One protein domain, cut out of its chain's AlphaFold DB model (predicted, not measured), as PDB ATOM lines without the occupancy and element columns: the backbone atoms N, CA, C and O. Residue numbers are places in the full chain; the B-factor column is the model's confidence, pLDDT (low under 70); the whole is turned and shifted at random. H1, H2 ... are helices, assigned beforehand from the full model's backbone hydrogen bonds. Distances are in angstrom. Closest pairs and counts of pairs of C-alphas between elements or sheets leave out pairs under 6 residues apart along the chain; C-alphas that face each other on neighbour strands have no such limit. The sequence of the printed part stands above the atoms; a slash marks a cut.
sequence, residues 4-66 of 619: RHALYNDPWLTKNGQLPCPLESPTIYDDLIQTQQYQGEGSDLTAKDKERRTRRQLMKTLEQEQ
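What this domain is: This is residues 4 to 66 of the 619 residues of an uncharacterized protein of Absidia glauca (UniProt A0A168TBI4). The longest helix, H3, stands at one end of an open, flat shape, and the shorter H2 is apart from it, joined to it by the loop of residues 39 to 46. From H2 a long strand-free arm, residues 15 to 27, reaches to the tiny H1 at the far end, where residues 4 to 10 fold back. The 63 printed residues hold three named helices, H1, H2, H3 in order, and no named strand: all helix, extended, radius of gyration of the C-alphas 16.6 A, spans 46 by 32 by 14 A.

Where its parts are: Find C-alpha 47 at (16.623, 87.569, 7.024); H3, residues 47 to 64, runs 25.6 A to C-alpha 64 at (8.509, 66.252, -4.546). H2, residues 28 to 38, spans 15.3 A; H1 is residues 11 to 14, 5.2 A.

How they stand to each other: H3 is apart from H2 and H1, and H2 is apart from H1. In H2 and H3 every O i to N i+4 pair is within hydrogen-bond range; H1 is too short for one, and its single O i to N i+3 pair is not within range.

The domain as a whole: Look at Gln 18 and Asp 44, whose C-alphas are farthest apart, 47.3 A. The printed part has no cut; link H1 to H2 is long. Residues 40 to 49, of which 47 to 49 belong to H3, stand free. Residues 39 to 45 and 65 to 66 are under pLDDT 70.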
ATOM      1  N   ARG A   4       4.566  90.797 -14.407       82.44
ATOM      2  CA  ARG A   4       3.147  90.401 -14.463       82.44
ATOM      3  C   ARG A   4       2.187  91.578 -14.253       82.44
ATOM      4  O   ARG A   4       1.226  91.694 -14.996       82.44
ATOM      5  N   HIS A   5       2.474  92.467 -13.300       83.56
ATOM      6  CA  HIS A   5       1.679  93.680 -13.068       83.56
ATOM      7  C   HIS A   5       1.835  94.733 -14.179       83.56
ATOM      8  O   HIS A   5       0.895  95.469 -14.444       83.56
ATOM      9  N   ALA A   6       3.004  94.815 -14.824       88.06
ATOM     10  CA  ALA A   6       3.250  95.766 -15.913       88.06
ATOM     11  C   ALA A   6       2.605  95.346 -17.250       88.06
ATOM     12  O   ALA A   6       2.339  96.201 -18.086       88.06
ATOM     13  N   LEU A   7       2.355  94.045 -17.436       92.31
ATOM     14  CA  LEU A   7       1.688  93.462 -18.610       92.31
ATOM     15  C   LEU A   7       0.209  93.110 -18.354       92.31
ATOM     16  O   LEU A   7      -0.462  92.539 -19.217       92.31
ATOM     17  N   TYR A   8      -0.311  93.422 -17.164       87.56
ATOM     18  CA  TYR A   8      -1.712  93.196 -16.827       87.56
ATOM     19  C   TYR A   8      -2.593  94.154 -17.640       87.56
ATOM     20  O   TYR A   8      -2.374  95.363 -17.622       87.56
ATOM     21  N   ASN A   9      -3.577  93.611 -18.360       87.00
ATOM     22  CA  ASN A   9      -4.394  94.328 -19.350       87.00
ATOM     23  C   ASN A   9      -3.618  94.937 -20.540       87.00
ATOM     24  O   ASN A   9      -4.116  95.873 -21.167       87.00
ATOM     25  N   ASP A  10      -2.442  94.407 -20.903       94.69
ATOM     26  CA  ASP A  10      -1.769  94.802 -22.150       94.69
ATOM     27  C   ASP A  10      -2.704  94.548 -23.364       94.69
ATOM     28  O   ASP A  10      -3.161  93.409 -23.559       94.69
ATOM     29  N   PRO A  11      -3.018  95.570 -24.191       92.06
ATOM     30  CA  PRO A  11      -3.874  95.411 -25.365       92.06
ATOM     31  C   PRO A  11      -3.348  94.392 -26.385       92.06
ATOM     32  O   PRO A  11      -4.162  93.741 -27.041       92.06
ATOM     33  N   TRP A  12      -2.027  94.202 -26.495       93.56
ATOM     34  CA  TRP A  12      -1.425  93.199 -27.386       93.56
ATOM     35  C   TRP A  12      -1.639  91.768 -26.878       93.56
ATOM     36  O   TRP A  12      -1.891  90.871 -27.680       93.56
ATOM     37  N   LEU A  13      -1.582  91.543 -25.560       92.00
ATOM     38  CA  LEU A  13      -1.771  90.210 -24.964       92.00
ATOM     39  C   LEU A  13      -3.249  89.820 -24.829       92.00
ATOM     40  O   LEU A  13      -3.583  88.642 -24.909       92.00
ATOM     41  N   THR A  14      -4.130  90.799 -24.618       93.06
ATOM     42  CA  THR A  14      -5.577  90.586 -24.418       93.06
ATOM     43  C   THR A  14      -6.413  90.826 -25.676       93.06
ATOM     44  O   THR A  14      -7.629  90.645 -25.646       93.06
ATOM     45  N   LYS A  15      -5.794  91.271 -26.782       90.38
ATOM     46  CA  LYS A  15      -6.475  91.758 -27.995       90.38
ATOM     47  C   LYS A  15      -7.560  92.793 -27.643       90.38
ATOM     48  O   LYS A  15      -8.744  92.600 -27.919       90.38
ATOM     49  N   ASN A  16      -7.147  93.864 -26.965       92.50
ATOM     50  CA  ASN A  16      -8.015  94.907 -26.396       92.50
ATOM     51  C   ASN A  16      -9.148  94.341 -25.504       92.50
ATOM     52  O   ASN A  16     -10.286  94.801 -25.577       92.50
ATOM     53  N   GLY A  17      -8.855  93.321 -24.690       88.94
ATOM     54  CA  GLY A  17      -9.835  92.664 -23.814       88.94
ATOM     55  C   GLY A  17     -10.777  91.654 -24.488       88.94
ATOM     56  O   GLY A  17     -11.698  91.176 -23.835       88.94
ATOM     57  N   GLN A  18     -10.576  91.299 -25.765       94.00
ATOM     58  CA  GLN A  18     -11.349  90.227 -26.421       94.00
ATOM     59  C   GLN A  18     -10.923  88.811 -26.001       94.00
ATOM     60  O   GLN A  18     -11.652  87.855 -26.266       94.00
ATOM     61  N   LEU A  19      -9.744  88.659 -25.394       91.12
ATOM     62  CA  LEU A  19      -9.198  87.387 -24.920       91.12
ATOM     63  C   LEU A  19      -8.889  87.472 -23.414       91.12
ATOM     64  O   LEU A  19      -8.382  88.507 -22.971       91.12
ATOM     65  N   PRO A  20      -9.152  86.402 -22.633       90.94
ATOM     66  CA  PRO A  20      -8.791  86.351 -21.216       90.94
ATOM     67  C   PRO A  20      -7.276  86.489 -21.053       90.94
ATOM     68  O   PRO A  20      -6.506  86.031 -21.905       90.94
ATOM     69  N   CYS A  21      -6.825  87.128 -19.973       89.00
ATOM     70  CA  CYS A  21      -5.410  87.444 -19.847       89.00
ATOM     71  C   CYS A  21      -4.611  86.161 -19.531       89.00
ATOM     72  O   CYS A  21      -4.865  85.518 -18.514       89.00
ATOM     73  N   PRO A  22      -3.580  85.787 -20.318       87.12
ATOM     74  CA  PRO A  22      -2.778  84.585 -20.044       87.12
ATOM     75  C   PRO A  22      -1.948  84.687 -18.747       87.12
ATOM     76  O   PRO A  22      -1.273  83.736 -18.356       87.12
ATOM     77  N   LEU A  23      -1.981  85.847 -18.083       89.12
ATOM     78  CA  LEU A  23      -1.341  86.121 -16.799       89.12
ATOM     79  C   LEU A  23      -2.320  86.087 -15.607       89.12
ATOM     80  O   LEU A  23      -1.889  86.297 -14.478       89.12
ATOM     81  N   GLU A  24      -3.607  85.824 -15.845       88.12
ATOM     82  CA  GLU A  24      -4.678  85.824 -14.834       88.12
ATOM     83  C   GLU A  24      -4.697  84.548 -13.977       88.12
ATOM     84  O   GLU A  24      -5.117  84.569 -12.822       88.12
ATOM     85  N   SER A  25      -4.169  83.436 -14.498       87.75
ATOM     86  CA  SER A  25      -3.934  82.225 -13.711       87.75
ATOM     87  C   SER A  25      -2.838  82.477 -12.661       87.75
ATOM     88  O   SER A  25      -1.737  82.896 -13.035       87.75
ATOM     89  N   PRO A  26      -3.066  82.230 -11.358       83.31
ATOM     90  CA  PRO A  26      -2.013  82.361 -10.353       83.31
ATOM     91  C   PRO A  26      -0.892  81.358 -10.645       83.31
ATOM     92  O   PRO A  26      -1.153  80.203 -10.989       83.31
ATOM     93  N   THR A  27       0.363  81.795 -10.543       82.31
ATOM     94  CA  THR A  27       1.510  80.883 -10.639       82.31
ATOM     95  C   THR A  27       2.025  80.517  -9.257       82.31
ATOM     96  O   THR A  27       1.912  81.294  -8.314       82.31
ATOM     97  N   ILE A  28       2.724  79.384  -9.174       80.25
ATOM     98  CA  ILE A  28       3.461  78.932  -7.980       80.25
ATOM     99  C   ILE A  28       4.416  80.031  -7.450       80.25
ATOM    100  O   ILE A  28       4.744  80.072  -6.266       80.25
ATOM    101  N   TYR A  29       4.857  80.956  -8.313       75.31
ATOM    102  CA  TYR A  29       5.677  82.105  -7.931       75.31
ATOM    103  C   TYR A  29       4.885  83.207  -7.204       75.31
ATOM    104  O   TYR A  29       5.410  83.824  -6.277       75.31
ATOM    105  N   ASP A  30       3.623  83.427  -7.583       79.38
ATOM    106  CA  ASP A  30       2.721  84.357  -6.900       79.38
ATOM    107  C   ASP A  30       2.339  83.804  -5.514       79.38
ATOM    108  O   ASP A  30       2.452  84.530  -4.526       79.38
ATOM    109  N   ASP A  31       2.045  82.498  -5.408       81.50
ATOM    110  CA  ASP A  31       1.837  81.802  -4.124       81.50
ATOM    111  C   ASP A  31       3.056  81.934  -3.191       81.50
ATOM    112  O   ASP A  31       2.911  82.150  -1.983       81.50
ATOM    113  N   LEU A  32       4.278  81.841  -3.737       79.06
ATOM    114  CA  LEU A  32       5.515  82.045  -2.973       79.06
ATOM    115  C   LEU A  32       5.634  83.481  -2.443       79.06
ATOM    116  O   LEU A  32       5.993  83.667  -1.278       79.06
ATOM    117  N   ILE A  33       5.334  84.489  -3.271       78.25
ATOM    118  CA  ILE A  33       5.364  85.903  -2.862       78.25
ATOM    119  C   ILE A  33       4.287  86.183  -1.811       78.25
ATOM    120  O   ILE A  33       4.583  86.802  -0.788       78.25
ATOM    121  N   GLN A  34       3.067  85.686  -2.009       79.38
ATOM    122  CA  GLN A  34       1.961  85.884  -1.074       79.38
ATOM    123  C   GLN A  34       2.232  85.182   0.267       79.38
ATOM    124  O   GLN A  34       2.043  85.784   1.323       79.38
ATOM    125  N   THR A  35       2.804  83.972   0.246       74.94
ATOM    126  CA  THR A  35       3.300  83.282   1.454       74.94
ATOM    127  C   THR A  35       4.396  84.087   2.160       74.94
ATOM    128  O   THR A  35       4.413  84.173   3.389       74.94
ATOM    129  N   GLN A  36       5.314  84.701   1.406       71.69
ATOM    130  CA  GLN A  36       6.402  85.507   1.963       71.69
ATOM    131  C   GLN A  36       5.904  86.829   2.575       71.69
ATOM    132  O   GLN A  36       6.456  87.264   3.586       71.69
ATOM    133  N   GLN A  37       4.842  87.428   2.024       74.25
ATOM    134  CA  GLN A  37       4.180  88.607   2.593       74.25
ATOM    135  C   GLN A  37       3.368  88.266   3.854       74.25
ATOM    136  O   GLN A  37       3.510  88.952   4.865       74.25
ATOM    137  N   TYR A  38       2.600  87.170   3.854       70.31
ATOM    138  CA  TYR A  38       1.839  86.728   5.036       70.31
ATOM    139  C   TYR A  38       2.719  86.241   6.207       70.31
ATOM    140  O   TYR A  38       2.242  86.175   7.335       70.31
ATOM    141  N   GLN A  39       4.007  85.949   5.982       63.78
ATOM    142  CA  GLN A  39       5.007  85.694   7.041       63.78
ATOM    143  C   GLN A  39       5.877  86.932   7.364       63.78
ATOM    144  O   GLN A  39       7.018  86.811   7.844       63.78
ATOM    145  N   GLY A  40       5.360  88.130   7.070       56.91
ATOM    146  CA  GLY A  40       6.004  89.411   7.358       56.91
ATOM    147  C   GLY A  40       6.047  89.742   8.851       56.91
ATOM    148  O   GLY A  40       7.129  89.983   9.386       56.91
ATOM    149  N   GLU A  41       4.893  89.715   9.520       57.00
ATOM    150  CA  GLU A  41       4.727  90.202  10.896       57.00
ATOM    151  C   GLU A  41       4.920  89.101  11.958       57.00
ATOM    152  O   GLU A  41       4.535  87.949  11.770       57.00
ATOM    153  N   GLY A  42       5.512  89.465  13.105       57.44
ATOM    154  CA  GLY A  42       5.499  88.642  14.325       57.44
ATOM    155  C   GLY A  42       6.681  87.693  14.577       57.44
ATOM    156  O   GLY A  42       6.598  86.886  15.500       57.44
ATOM    157  N   SER A  43       7.786  87.745  13.817       57.06
ATOM    158  CA  SER A  43       8.980  86.941  14.149       57.06
ATOM    159  C   SER A  43      10.306  87.519  13.637       57.06
ATOM    160  O   SER A  43      10.575  87.495  12.431       57.06
ATOM    161  N   ASP A  44      11.177  87.914  14.575       62.25
ATOM    162  CA  ASP A  44      12.563  88.381  14.364       62.25
ATOM    163  C   ASP A  44      13.552  87.257  13.987       62.25
ATOM    164  O   ASP A  44      14.733  87.254  14.349       62.25
ATOM    165  N   LEU A  45      13.092  86.279  13.205       62.03
ATOM    166  CA  LEU A  45      13.993  85.395  12.478       62.03
ATOM    167  C   LEU A  45      14.764  86.234  11.459       62.03
ATOM    168  O   LEU A  45      14.189  86.720  10.482       62.03
ATOM    169  N   THR A  46      16.072  86.382  11.698       77.38
ATOM    170  CA  THR A  46      16.977  87.156  10.835       77.38
ATOM    171  C   THR A  46      16.776  86.791   9.361       77.38
ATOM    172  O   THR A  46      16.539  85.625   9.029       77.38
ATOM    173  N   ALA A  47      16.900  87.768   8.454       72.12
ATOM    174  CA  ALA A  47      16.623  87.569   7.024       72.12
ATOM    175  C   ALA A  47      17.360  86.349   6.425       72.12
ATOM    176  O   ALA A  47      16.810  85.631   5.594       72.12
ATOM    177  N   LYS A  48      18.563  86.063   6.941       79.25
ATOM    178  CA  LYS A  48      19.404  84.907   6.608       79.25
ATOM    179  C   LYS A  48      18.757  83.551   6.929       79.25
ATOM    180  O   LYS A  48      18.938  82.606   6.167       79.25
ATOM    181  N   ASP A  49      17.992  83.430   8.015       78.94
ATOM    182  CA  ASP A  49      17.256  82.198   8.338       78.94
ATOM    183  C   ASP A  49      15.896  82.112   7.634       78.94
ATOM    184  O   ASP A  49      15.468  80.998   7.310       78.94
ATOM    185  N   LYS A  50      15.254  83.246   7.299       79.31
ATOM    186  CA  LYS A  50      14.119  83.240   6.353       79.31
ATOM    187  C   LYS A  50      14.586  82.693   4.990       79.31
ATOM    188  O   LYS A  50      14.047  81.684   4.542       79.31
ATOM    189  N   GLU A  51      15.671  83.227   4.418       81.56
ATOM    190  CA  GLU A  51      16.305  82.717   3.183       81.56
ATOM    191  C   GLU A  51      16.664  81.220   3.282       81.56
ATOM    192  O   GLU A  51      16.338  80.422   2.395       81.56
ATOM    193  N   ARG A  52      17.287  80.799   4.392       83.25
ATOM    194  CA  ARG A  52      17.689  79.400   4.617       83.25
ATOM    195  C   ARG A  52      16.497  78.444   4.716       83.25
ATOM    196  O   ARG A  52      16.635  77.282   4.325       83.25
ATOM    197  N   ARG A  53      15.334  78.906   5.197       83.38
ATOM    198  CA  ARG A  53      14.064  78.160   5.114       83.38
ATOM    199  C   ARG A  53      13.539  78.117   3.682       83.38
ATOM    200  O   ARG A  53      13.310  77.012   3.194       83.38
ATOM    201  N   THR A  54      13.434  79.251   2.982       82.50
ATOM    202  CA  THR A  54      12.927  79.294   1.595       82.50
ATOM    203  C   THR A  54      13.742  78.387   0.669       82.50
ATOM    204  O   THR A  54      13.169  77.598  -0.078       82.50
ATOM    205  N   ARG A  55      15.078  78.394   0.783       86.88
ATOM    206  CA  ARG A  55      15.964  77.509   0.008       86.88
ATOM    207  C   ARG A  55      15.757  76.022   0.322       86.88
ATOM    208  O   ARG A  55      15.794  75.203  -0.592       86.88
ATOM    209  N   ARG A  56      15.535  75.652   1.590       89.75
ATOM    210  CA  ARG A  56      15.212  74.262   1.979       89.75
ATOM    211  C   ARG A  56      13.847  73.830   1.446       89.75
ATOM    212  O   ARG A  56      13.711  72.704   0.981       89.75
ATOM    213  N   GLN A  57      12.862  74.721   1.501       83.88
ATOM    214  CA  GLN A  57      11.507  74.461   1.027       83.88
ATOM    215  C   GLN A  57      11.481  74.297  -0.498       83.88
ATOM    216  O   GLN A  57      10.967  73.295  -0.971       83.88
ATOM    217  N   LEU A  58      12.149  75.179  -1.250       84.69
ATOM    218  CA  LEU A  58      12.282  75.082  -2.709       84.69
ATOM    219  C   LEU A  58      13.007  73.803  -3.160       84.69
ATOM    220  O   LEU A  58      12.557  73.155  -4.099       84.69
ATOM    221  N   MET A  59      14.080  73.390  -2.470       84.19
ATOM    222  CA  MET A  59      14.725  72.094  -2.737       84.19
ATOM    223  C   MET A  59      13.762  70.920  -2.512       84.19
ATOM    224  O   MET A  59      13.716  70.012  -3.336       84.19
ATOM    225  N   LYS A  60      12.964  70.956  -1.436       90.06
ATOM    226  CA  LYS A  60      11.976  69.912  -1.136       90.06
ATOM    227  C   LYS A  60      10.821  69.898  -2.147       90.06
ATOM    228  O   LYS A  60      10.381  68.820  -2.530       90.06
ATOM    229  N   THR A  61      10.365  71.060  -2.620       76.44
ATOM    230  CA  THR A  61       9.370  71.145  -3.699       76.44
ATOM    231  C   THR A  61       9.923  70.550  -4.991       76.44
ATOM    232  O   THR A  61       9.266  69.694  -5.559       76.44
ATOM    233  N   LEU A  62      11.153  70.882  -5.406       76.19
ATOM    234  CA  LEU A  62      11.786  70.284  -6.597       76.19
ATOM    235  C   LEU A  62      11.990  68.760  -6.492       76.19
ATOM    236  O   LEU A  62      11.979  68.059  -7.503       76.19
ATOM    237  N   GLU A  63      12.188  68.241  -5.281       78.44
ATOM    238  CA  GLU A  63      12.313  66.806  -5.009       78.44
ATOM    239  C   GLU A  63      10.946  66.090  -5.027       78.44
ATOM    240  O   GLU A  63      10.845  64.958  -5.498       78.44
ATOM    241  N   GLN A  64       9.882  66.769  -4.584       77.56
ATOM    242  CA  GLN A  64       8.509  66.252  -4.546       77.56
ATOM    243  C   GLN A  64       7.745  66.441  -5.875       77.56
ATOM    244  O   GLN A  64       6.909  65.607  -6.222       77.56
ATOM    245  N   GLU A  65       8.071  67.481  -6.647       57.47
ATOM    246  CA  GLU A  65       7.606  67.742  -8.017       57.47
ATOM    247  C   GLU A  65       8.470  67.056  -9.091       57.47
ATOM    248  O   GLU A  65       8.305  67.338 -10.274       57.47
ATOM    249  N   GLN A  66       9.344  66.104  -8.730       51.69
ATOM    250  CA  GLN A  66       9.790  65.064  -9.669       51.69
ATOM    251  C   GLN A  66       8.536  64.342 -10.186       51.69
ATOM    252  O   GLN A  66       7.994  63.482  -9.478       51.69
TER     253      GLN A  66